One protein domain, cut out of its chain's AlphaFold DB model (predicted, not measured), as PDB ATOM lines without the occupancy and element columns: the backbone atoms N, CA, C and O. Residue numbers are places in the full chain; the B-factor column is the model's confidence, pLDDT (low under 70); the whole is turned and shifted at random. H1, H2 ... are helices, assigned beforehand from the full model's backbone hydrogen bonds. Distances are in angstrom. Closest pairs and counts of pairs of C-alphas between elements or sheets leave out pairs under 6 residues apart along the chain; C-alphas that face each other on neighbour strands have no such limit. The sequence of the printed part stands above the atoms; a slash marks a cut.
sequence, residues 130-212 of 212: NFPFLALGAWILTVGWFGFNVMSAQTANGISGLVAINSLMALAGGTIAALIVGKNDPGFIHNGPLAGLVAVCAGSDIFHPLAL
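This is residues 130 to 212 of the 212 residues of the protein "Putative ammonium transporter MJ0058" of Methylophilaceae bacterium (UniProt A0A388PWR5). Two long helices, H1 and H2, make a narrow V, and the shorter H4 fits between them in an up-and-down bundle, each running against the one before; tiny H3 sits at the open end. The 83 printed residues hold four named helices, H1 to H4 in chain order, and are all helix by class. The whole is compact, radius of gyration of the C-alphas 13.2 A, spanning 41 by 25 by 15 A.

Start at H1, residues 131 to 151; its residues 142 to 150 alone touch H2, residues 161 to 181, in a hairpin, closest at C-alphas 150 and 163, 5.9 A, at a shallow tilt of 29 degrees. H4, residues 191 to 200, touches H2 at a steep tilt of 39 degrees, opposite ways, closest at C-alphas 193 and 171, 4.3 A. Every O i to N i+4 pair is within hydrogen-bond range in H2 and H4, and 15 of 17 in H1.

Find C-alpha 131 at (255.824, 221.471, 183.003); H1 runs 30.5 A, and H2 29.9 A. H3, residues 186 to 189, spans 5.4 A; H4 runs 14.5 A to C-alpha 200 at (233.496, 232.324, 190.845).

The printed part has no cut, and no printed residue is under 70 in pLDDT.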
ATOM      1  N   ASN A 130     259.542 222.278 185.780       88.25
ATOM      2  CA  ASN A 130     258.907 221.056 185.293       88.25
ATOM      3  C   ASN A 130     257.444 221.316 184.866       88.25
ATOM      4  O   ASN A 130     256.575 221.549 185.708       88.25
ATOM      5  N   PHE A 131     257.169 221.257 183.559       86.88
ATOM      6  CA  PHE A 131     255.824 221.471 183.003       86.88
ATOM      7  C   PHE A 131     254.792 220.420 183.451       86.88
ATOM      8  O   PHE A 131     253.725 220.821 183.914       86.88
ATOM      9  N   PRO A 132     255.069 219.101 183.384       90.69
ATOM     10  CA  PRO A 132     254.159 218.094 183.930       90.69
ATOM     11  C   PRO A 132     253.759 218.332 185.393       90.69
ATOM     12  O   PRO A 132     252.591 218.178 185.735       90.69
ATOM     13  N   PHE A 133     254.695 218.750 186.250       90.75
ATOM     14  CA  PHE A 133     254.398 219.050 187.656       90.75
ATOM     15  C   PHE A 133     253.529 220.300 187.826       90.75
ATOM     16  O   PHE A 133     252.626 220.301 188.662       90.75
ATOM     17  N   LEU A 134     253.765 221.342 187.020       89.88
ATOM     18  CA  LEU A 134     252.903 222.527 186.969       89.88
ATOM     19  C   LEU A 134     251.466 222.138 186.588       89.88
ATOM     20  O   LEU A 134     250.520 222.514 187.280       89.88
ATOM     21  N   ALA A 135     251.316 221.347 185.523       91.62
ATOM     22  CA  ALA A 135     250.020 220.872 185.051       91.62
ATOM     23  C   ALA A 135     249.315 220.004 186.103       91.62
ATOM     24  O   ALA A 135     248.135 220.209 186.381       91.62
ATOM     25  N   LEU A 136     250.040 219.068 186.726       93.75
ATOM     26  CA  LEU A 136     249.515 218.211 187.788       93.75
ATOM     27  C   LEU A 136     249.017 219.034 188.982       93.75
ATOM     28  O   LEU A 136     247.913 218.797 189.464       93.75
ATOM     29  N   GLY A 137     249.796 220.023 189.430       93.00
ATOM     30  CA  GLY A 137     249.393 220.925 190.509       93.00
ATOM     31  C   GLY A 137     248.116 221.697 190.171       93.00
ATOM     32  O   GLY A 137     247.182 221.715 190.971       93.00
ATOM     33  N   ALA A 138     248.036 222.269 188.966       93.31
ATOM     34  CA  ALA A 138     246.842 222.973 188.501       93.31
ATOM     35  C   ALA A 138     245.602 222.060 188.458       93.31
ATOM     36  O   ALA A 138     244.517 222.477 188.869       93.31
ATOM     37  N   TRP A 139     245.757 220.804 188.030       92.25
ATOM     38  CA  TRP A 139     244.669 219.823 188.010       92.25
ATOM     39  C   TRP A 139     244.221 219.387 189.405       92.25
ATOM     40  O   TRP A 139     243.019 219.330 189.656       92.25
ATOM     41  N   ILE A 140     245.155 219.128 190.327       95.44
ATOM     42  CA  ILE A 140     244.827 218.791 191.722       95.44
ATOM     43  C   ILE A 140     244.027 219.928 192.364       95.44
ATOM     44  O   ILE A 140     242.994 219.675 192.985       95.44
ATOM     45  N   LEU A 141     244.465 221.177 192.173       94.50
ATOM     46  CA  LEU A 141     243.753 222.354 192.671       94.50
ATOM     47  C   LEU A 141     242.361 222.467 192.055       94.50
ATOM     48  O   LEU A 141     241.392 222.652 192.778       94.50
ATOM     49  N   THR A 142     242.257 222.296 190.739       93.94
ATOM     50  CA  THR A 142     240.994 222.377 190.003       93.94
ATOM     51  C   THR A 142     239.973 221.343 190.489       93.94
ATOM     52  O   THR A 142     238.819 221.684 190.732       93.94
ATOM     53  N   VAL A 143     240.391 220.089 190.690       92.75
ATOM     54  CA  VAL A 143     239.520 219.030 191.226       92.75
ATOM     55  C   VAL A 143     239.138 219.319 192.678       92.75
ATOM     56  O   VAL A 143     237.963 219.232 193.034       92.75
ATOM     57  N   GLY A 144     240.108 219.705 193.512       94.25
ATOM     58  CA  GLY A 144     239.863 220.073 194.908       94.25
ATOM     59  C   GLY A 144     238.905 221.261 195.058       94.25
ATOM     60  O   GLY A 144     238.132 221.310 196.016       94.25
ATOM     61  N   TRP A 145     238.892 222.175 194.085       95.50
ATOM     62  CA  TRP A 145     238.054 223.372 194.092       95.50
ATOM     63  C   TRP A 145     236.557 223.082 194.064       95.50
ATOM     64  O   TRP A 145     235.774 223.832 194.638       95.50
ATOM     65  N   PHE A 146     236.135 221.977 193.444       93.62
ATOM     66  CA  PHE A 146     234.732 221.569 193.500       93.62
ATOM     67  C   PHE A 146     234.310 221.249 194.935       93.62
ATOM     68  O   PHE A 146     233.237 221.666 195.363       93.62
ATOM     69  N   GLY A 147     235.177 220.576 195.701       91.75
ATOM     70  CA  GLY A 147     234.972 220.372 197.133       91.75
ATOM     71  C   GLY A 147     234.961 221.693 197.899       91.75
ATOM     72  O   GLY A 147     234.087 221.897 198.733       91.75
ATOM     73  N   PHE A 148     235.881 222.603 197.567       93.44
ATOM     74  CA  PHE A 148     235.970 223.939 198.158       93.44
ATOM     75  C   PHE A 148     234.677 224.741 197.958       93.44
ATOM     76  O   PHE A 148     234.088 225.179 198.933       93.44
ATOM     77  N   ASN A 149     234.162 224.859 196.733       95.19
ATOM     78  CA  ASN A 149     232.956 225.644 196.472       95.19
ATOM     79  C   ASN A 149     231.691 224.948 196.984       95.19
ATOM     80  O   ASN A 149     230.904 225.551 197.704       95.19
ATOM     81  N   VAL A 150     231.476 223.673 196.649       94.06
ATOM     82  CA  VAL A 150     230.209 222.994 196.972       94.06
ATOM     83  C   VAL A 150     230.008 222.856 198.486       94.06
ATOM     84  O   VAL A 150     228.889 223.019 198.972       94.06
ATOM     85  N   MET A 151     231.079 222.610 199.248       92.25
ATOM     86  CA  MET A 151     230.997 222.476 200.707       92.25
ATOM     87  C   MET A 151     230.948 223.820 201.451       92.25
ATOM     88  O   MET A 151     230.583 223.821 202.629       92.25
ATOM     89  N   SER A 152     231.205 224.957 200.788       94.38
ATOM     90  CA  SER A 152     231.010 226.301 201.372       94.38
ATOM     91  C   SER A 152     229.567 226.593 201.771       94.38
ATOM     92  O   SER A 152     229.320 227.464 202.602       94.38
ATOM     93  N   ALA A 153     228.621 225.787 201.284       91.94
ATOM     94  CA  ALA A 153     227.259 225.739 201.796       91.94
ATOM     95  C   ALA A 153     227.170 225.452 203.310       91.94
ATOM     96  O   ALA A 153     226.148 225.758 203.928       91.94
ATOM     97  N   GLN A 154     228.200 224.828 203.908       88.62
ATOM     98  CA  GLN A 154     228.337 224.543 205.347       88.62
ATOM     99  C   GLN A 154     227.165 223.778 205.987       88.62
ATOM    100  O   GLN A 154     227.088 223.696 207.212       88.62
ATOM    101  N   THR A 155     226.248 223.250 205.175       88.44
ATOM    102  CA  THR A 155     225.069 222.464 205.548       88.44
ATOM    103  C   THR A 155     224.751 221.505 204.406       88.44
ATOM    104  O   THR A 155     224.894 221.862 203.238       88.44
ATOM    105  N   ALA A 156     224.294 220.289 204.717       84.31
ATOM    106  CA  ALA A 156     223.924 219.320 203.680       84.31
ATOM    107  C   ALA A 156     222.778 219.834 202.787       84.31
ATOM    108  O   ALA A 156     222.791 219.616 201.581       84.31
ATOM    109  N   ASN A 157     221.827 220.571 203.371       87.31
ATOM    110  CA  ASN A 157     220.686 221.138 202.645       87.31
ATOM    111  C   ASN A 157     221.054 222.354 201.781       87.31
ATOM    112  O   ASN A 157     220.290 222.705 200.890       87.31
ATOM    113  N   GLY A 158     222.187 223.012 202.052       86.88
ATOM    114  CA  GLY A 158     222.671 224.140 201.256       86.88
ATOM    115  C   GLY A 158     223.503 223.723 200.040       86.88
ATOM    116  O   GLY A 158     223.824 224.568 199.208       86.88
ATOM    117  N   ILE A 159     223.879 222.442 199.931       91.19
ATOM    118  CA  ILE A 159     224.623 221.924 198.778       91.19
ATOM    119  C   ILE A 159     223.773 222.101 197.521       91.19
ATOM    120  O   ILE A 159     222.631 221.652 197.456       91.19
ATOM    121  N   SER A 160     224.355 222.729 196.501       92.94
ATOM    122  CA  SER A 160     223.640 223.096 195.283       92.94
ATOM    123  C   SER A 160     224.380 222.644 194.029       92.94
ATOM    124  O   SER A 160     225.577 222.885 193.867       92.94
ATOM    125  N   GLY A 161     223.642 222.037 193.096       94.25
ATOM    126  CA  GLY A 161     224.154 221.723 191.760       94.25
ATOM    127  C   GLY A 161     224.519 222.976 190.958       94.25
ATOM    128  O   GLY A 161     225.412 222.916 190.116       94.25
ATOM    129  N   LEU A 162     223.899 224.123 191.265       96.25
ATOM    130  CA  LEU A 162     224.238 225.406 190.647       96.25
ATOM    131  C   LEU A 162     225.691 225.792 190.939       96.25
ATOM    132  O   LEU A 162     226.418 226.149 190.019       96.25
ATOM    133  N   VAL A 163     226.140 225.617 192.185       96.88
ATOM    134  CA  VAL A 163     227.529 225.880 192.599       96.88
ATOM    135  C   VAL A 163     228.509 225.007 191.821       96.88
ATOM    136  O   VAL A 163     229.532 225.498 191.337       96.88
ATOM    137  N   ALA A 164     228.190 223.722 191.653       96.31
ATOM    138  CA  ALA A 164     229.029 222.797 190.900       96.31
ATOM    139  C   ALA A 164     229.128 223.190 189.416       96.31
ATOM    140  O   ALA A 164     230.227 223.247 188.865       96.31
ATOM    141  N   ILE A 165     227.996 223.512 188.780       97.25
ATOM    142  CA  ILE A 165     227.964 223.917 187.370       97.25
ATOM    143  C   ILE A 165     228.645 225.271 187.163       97.25
ATOM    144  O   ILE A 165     229.447 225.397 186.244       97.25
ATOM    145  N   ASN A 166     228.412 226.252 188.033       97.75
ATOM    146  CA  ASN A 166     229.098 227.541 187.968       97.75
ATOM    147  C   ASN A 166     230.616 227.375 188.113       97.75
ATOM    148  O   ASN A 166     231.380 227.973 187.360       97.75
ATOM    149  N   SER A 167     231.068 226.494 189.009       97.12
ATOM    150  CA  SER A 167     232.497 226.181 189.153       97.12
ATOM    151  C   SER A 167     233.088 225.564 187.881       97.12
ATOM    152  O   SER A 167     234.176 225.949 187.458       97.12
ATOM    153  N   LEU A 168     232.356 224.650 187.231       96.88
ATOM    154  CA  LEU A 168     232.771 224.044 185.964       96.88
ATOM    155  C   LEU A 168     232.817 225.064 184.818       96.88
ATOM    156  O   LEU A 168     233.774 225.070 184.043       96.88
ATOM    157  N   MET A 169     231.805 225.927 184.715       97.75
ATOM    158  CA  MET A 169     231.752 226.966 183.687       97.75
ATOM    159  C   MET A 169     232.885 227.974 183.863       97.75
ATOM    160  O   MET A 169     233.596 228.240 182.904       97.75
ATOM    161  N   ALA A 170     233.150 228.430 185.089       97.50
ATOM    162  CA  ALA A 170     234.246 229.357 185.362       97.50
ATOM    163  C   ALA A 170     235.632 228.745 185.096       97.50
ATOM    164  O   ALA A 170     236.529 229.418 184.589       97.50
ATOM    165  N   LEU A 171     235.819 227.455 185.393       96.88
ATOM    166  CA  LEU A 171     237.017 226.701 185.013       96.88
ATOM    167  C   LEU A 171     237.199 226.710 183.487       96.88
ATOM    168  O   LEU A 171     238.289 227.019 182.992       96.88
ATOM    169  N   ALA A 172     236.138 226.400 182.735       96.38
ATOM    170  CA  ALA A 172     236.168 226.382 181.274       96.38
ATOM    171  C   ALA A 172     236.427 227.783 180.691       96.38
ATOM    172  O   ALA A 172     237.344 227.946 179.883       96.38
ATOM    173  N   GLY A 173     235.688 228.795 181.150       96.31
ATOM    174  CA  GLY A 173     235.840 230.195 180.757       96.31
ATOM    175  C   GLY A 173     237.245 230.722 181.042       96.31
ATOM    176  O   GLY A 173     237.900 231.254 180.146       96.31
ATOM    177  N   GLY A 174     237.777 230.467 182.241       96.25
ATOM    178  CA  GLY A 174     239.148 230.816 182.612       96.25
ATOM    179  C   GLY A 174     240.203 230.134 181.735       96.25
ATOM    180  O   GLY A 174     241.177 230.769 181.325       96.25
ATOM    181  N   THR A 175     239.999 228.862 181.382       95.31
ATOM    182  CA  THR A 175     240.894 228.124 180.472       95.31
ATOM    183  C   THR A 175     240.893 228.737 179.070       95.31
ATOM    184  O   THR A 175     241.958 228.983 178.503       95.31
ATOM    185  N   ILE A 176     239.713 229.029 178.516       95.00
ATOM    186  CA  ILE A 176     239.567 229.642 177.187       95.00
ATOM    187  C   ILE A 176     240.168 231.052 177.178       95.00
ATOM    188  O   ILE A 176     240.929 231.394 176.272       95.00
ATOM    189  N   ALA A 177     239.893 231.856 178.206       94.75
ATOM    190  CA  ALA A 177     240.465 233.190 178.345       94.75
ATOM    191  C   ALA A 177     241.999 233.139 178.394       94.75
ATOM    192  O   ALA A 177     242.664 233.906 177.697       94.75
ATOM    193  N   ALA A 178     242.578 232.202 179.150       95.12
ATOM    194  CA  ALA A 178     244.026 232.030 179.206       95.12
ATOM    195  C   ALA A 178     244.623 231.523 177.889       95.12
ATOM    196  O   ALA A 178     245.719 231.947 177.532       95.12
ATOM    197  N   LEU A 179     243.913 230.678 177.135       93.62
ATOM    198  CA  LEU A 179     244.340 230.252 175.801       93.62
ATOM    199  C   LEU A 179     244.451 231.450 174.842       93.62
ATOM    200  O   LEU A 179     245.458 231.597 174.145       93.62
ATOM    201  N   ILE A 180     243.443 232.328 174.853       93.50
ATOM    202  CA  ILE A 180     243.381 233.527 174.004       93.50
ATOM    203  C   ILE A 180     244.451 234.543 174.423       93.50
ATOM    204  O   ILE A 180     245.255 234.978 173.597       93.50
ATOM    205  N   VAL A 181     244.493 234.911 175.708       93.75
ATOM    206  CA  VAL A 181     245.410 235.939 176.236       93.75
ATOM    207  C   VAL A 181     246.857 235.456 176.223       93.75
ATOM    208  O   VAL A 181     247.761 236.203 175.849       93.75
ATOM    209  N   GLY A 182     247.078 234.196 176.594       90.12
ATOM    210  CA  GLY A 182     248.393 233.566 176.639       90.12
ATOM    211  C   GLY A 182     248.957 233.211 175.268       90.12
ATOM    212  O   GLY A 182     250.099 232.775 175.198       90.12
ATOM    213  N   LYS A 183     248.195 233.385 174.175       90.31
ATOM    214  CA  LYS A 183     248.630 233.077 172.800       90.31
ATOM    215  C   LYS A 183     249.223 231.664 172.670       90.31
ATOM    216  O   LYS A 183     250.256 231.479 172.029       90.31
ATOM    217  N   ASN A 184     248.555 230.677 173.269       82.62
ATOM    218  CA  ASN A 184     248.992 229.274 173.349       82.62
ATOM    219  C   ASN A 184     250.270 229.013 174.176       82.62
ATOM    220  O   ASN A 184     250.899 227.970 174.000       82.62
ATOM    221  N   ASP A 185     250.658 229.911 175.088       84.94
ATOM    222  CA  ASP A 185     251.743 229.644 176.037       84.94
ATOM    223  C   ASP A 185     251.327 228.538 177.039       84.94
ATOM    224  O   ASP A 185     250.378 228.722 177.816       84.94
ATOM    225  N   PRO A 186     252.027 227.385 177.055       77.25
ATOM    226  CA  PRO A 186     251.666 226.252 177.905       77.25
ATOM    227  C   PRO A 186     251.925 226.506 179.396       77.25
ATOM    228  O   PRO A 186     251.360 225.822 180.240       77.25
ATOM    229  N   GLY A 187     252.762 227.479 179.760       79.19
ATOM    230  CA  GLY A 187     252.936 227.903 181.149       79.19
ATOM    231  C   GLY A 187     251.801 228.811 181.620       79.19
ATOM    232  O   GLY A 187     251.411 228.767 182.786       79.19
ATOM    233  N   PHE A 188     251.241 229.613 180.714       86.12
ATOM    234  CA  PHE A 188     250.166 230.551 181.014       86.12
ATOM    235  C   PHE A 188     248.801 229.864 181.130       86.12
ATOM    236  O   PHE A 188     248.037 230.190 182.041       86.12
ATOM    237  N   ILE A 189     248.513 228.889 180.258       90.88
ATOM    238  CA  ILE A 189     247.193 228.238 180.164       90.88
ATOM    239  C   ILE A 189     246.732 227.607 181.487       90.88
ATOM    240  O   ILE A 189     245.549 227.662 181.812       90.88
ATOM    241  N   HIS A 190     247.656 227.078 182.295       91.44
ATOM    242  CA  HIS A 190     247.343 226.437 183.576       91.44
ATOM    243  C   HIS A 190     246.889 227.414 184.671       91.44
ATOM    244  O   HIS A 190     246.235 226.991 185.621       91.44
ATOM    245  N   ASN A 191     247.177 228.712 184.535       92.06
ATOM    246  CA  ASN A 191     246.689 229.731 185.471       92.06
ATOM    247  C   ASN A 191     245.232 230.124 185.193       92.06
ATOM    248  O   ASN A 191     244.539 230.569 186.103       92.06
ATOM    249  N   GLY A 192     244.765 229.944 183.955       94.81
ATOM    250  CA  GLY A 192     243.400 230.247 183.521       94.81
ATOM    251  C   GLY A 192     242.300 229.603 184.364       94.81
ATOM    252  O   GLY A 192     241.507 230.338 184.954       94.81
ATOM    253  N   PRO A 193     242.242 228.261 184.467       95.38
ATOM    254  CA  PRO A 193     241.220 227.592 185.268       95.38
ATOM    255  C   PRO A 193     241.275 228.017 186.738       95.38
ATOM    256  O   PRO A 193     240.230 228.237 187.341       95.38
ATOM    257  N   LEU A 194     242.473 228.214 187.302       95.38
ATOM    258  CA  LEU A 194     242.632 228.682 188.682       95.38
ATOM    259  C   LEU A 194     242.075 230.099 188.863       95.38
ATOM    260  O   LEU A 194     241.372 230.355 189.833       95.38
ATOM    261  N   ALA A 195     242.342 231.012 187.928       96.00
ATOM    262  CA  ALA A 195     241.809 232.372 187.973       96.00
ATOM    263  C   ALA A 195     240.274 232.394 187.869       96.00
ATOM    264  O   ALA A 195     239.623 233.106 188.633       96.00
ATOM    265  N   GLY A 196     239.695 231.586 186.974       96.69
ATOM    266  CA  GLY A 196     238.241 231.444 186.854       96.69
ATOM    267  C   GLY A 196     237.605 230.882 188.129       96.69
ATOM    268  O   GLY A 196     236.640 231.441 188.647       96.69
ATOM    269  N   LEU A 197     238.203 229.833 188.696       97.31
ATOM    270  CA  LEU A 197     237.753 229.226 189.948       97.31
ATOM    271  C   LEU A 197     237.875 230.177 191.148       97.31
ATOM    272  O   LEU A 197     236.964 230.231 191.967       97.31
ATOM    273  N   VAL A 198     238.939 230.982 191.225       97.44
ATOM    274  CA  VAL A 198     239.057 232.055 192.228       97.44
ATOM    275  C   VAL A 198     237.942 233.082 192.070       97.44
ATOM    276  O   VAL A 198     237.382 233.511 193.073       97.44
ATOM    277  N   ALA A 199     237.620 233.500 190.844       96.81
ATOM    278  CA  ALA A 199     236.627 234.542 190.593       96.81
ATOM    279  C   ALA A 199     235.197 234.090 190.925       96.81
ATOM    280  O   ALA A 199     234.419 234.860 191.485       96.81
ATOM    281  N   VAL A 200     234.852 232.838 190.618       97.50
ATOM    282  CA  VAL A 200     233.496 232.324 190.845       97.50
ATOM    283  C   VAL A 200     233.192 232.061 192.322       97.50
ATOM    284  O   VAL A 200     232.019 232.035 192.687       97.50
ATOM    285  N   CYS A 201     234.208 231.916 193.191       97.19
ATOM    286  CA  CYS A 201     234.003 231.685 194.628       97.19
ATOM    287  C   CYS A 201     233.053 232.715 195.268       97.19
ATOM    288  O   CYS A 201     232.279 232.342 196.143       97.19
ATOM    289  N   ALA A 202     233.062 233.971 194.816       96.81
ATOM    290  CA  ALA A 202     232.255 235.046 195.384       96.81
ATOM    291  C   ALA A 202     230.751 234.800 195.248       96.81
ATOM    292  O   ALA A 202     230.005 235.148 196.154       96.81
ATOM    293  N   GLY A 203     230.313 234.214 194.130       95.81
ATOM    294  CA  GLY A 203     228.894 234.138 193.776       95.81
ATOM    295  C   GLY A 203     228.489 232.859 193.059       95.81
ATOM    296  O   GLY A 203     227.488 232.845 192.347       95.81
ATOM    297  N   SER A 204     229.247 231.773 193.216       96.12
ATOM    298  CA  SER A 204     228.926 230.476 192.602       96.12
ATOM    299  C   SER A 204     227.527 229.952 192.964       96.12
ATOM    300  O   SER A 204     226.978 229.138 192.229       96.12
ATOM    301  N   ASP A 205     226.923 230.442 194.040       96.12
ATOM    302  CA  ASP A 205     225.567 230.139 194.494       96.12
ATOM    303  C   ASP A 205     224.469 231.011 193.855       96.12
ATOM    304  O   ASP A 205     223.300 230.631 193.901       96.12
ATOM    305  N   ILE A 206     224.824 232.143 193.238       95.38
ATOM    306  CA  ILE A 206     223.869 233.138 192.714       95.38
ATOM    307  C   ILE A 206     224.058 233.483 191.233       95.38
ATOM    308  O   ILE A 206     223.160 234.052 190.611       95.38
ATOM    309  N   PHE A 207     225.212 233.169 190.645       95.44
ATOM    310  CA  PHE A 207     225.478 233.463 189.242       95.44
ATOM    311  C   PHE A 207     224.698 232.545 188.304       95.44
ATOM    312  O   PHE A 207     224.424 231.382 188.603       95.44
ATOM    313  N   HIS A 208     224.376 233.073 187.127       95.31
ATOM    314  CA  HIS A 208     223.877 232.258 186.032       95.31
ATOM    315  C   HIS A 208     225.064 231.591 185.311       95.31
ATOM    316  O   HIS A 208     226.002 232.305 184.958       95.31
ATOM    317  N   PRO A 209     225.020 230.282 184.994       91.69
ATOM    318  CA  PRO A 209     226.150 229.571 184.381       91.69
ATOM    319  C   PRO A 209     226.687 230.179 183.082       91.69
ATOM    320  O   PRO A 209     227.871 230.074 182.796       91.69
ATOM    321  N   LEU A 210     225.823 230.825 182.290       90.19
ATOM    322  CA  LEU A 210     226.219 231.493 181.040       90.19
ATOM    323  C   LEU A 210     227.045 232.775 181.237       90.19
ATOM    324  O   LEU A 210     227.576 233.295 180.262       90.19
ATOM    325  N   ALA A 211     227.106 233.320 182.451       84.44
ATOM    326  CA  ALA A 211     227.855 234.540 182.743       84.44
ATOM    327  C   ALA A 211     229.333 234.275 183.105       84.44
ATOM    328  O   ALA A 211     230.020 235.212 183.510       84.44
ATOM    329  N   LEU A 212     229.795 233.021 183.001       83.94
ATOM    330  CA  LEU A 212     231.078 232.524 183.515       83.94
ATOM    331  C   LEU A 212     232.003 231.987 182.419       83.94
ATOM    332  O   LEU A 212     231.487 231.447 181.415       83.94
TER     333      LEU A 212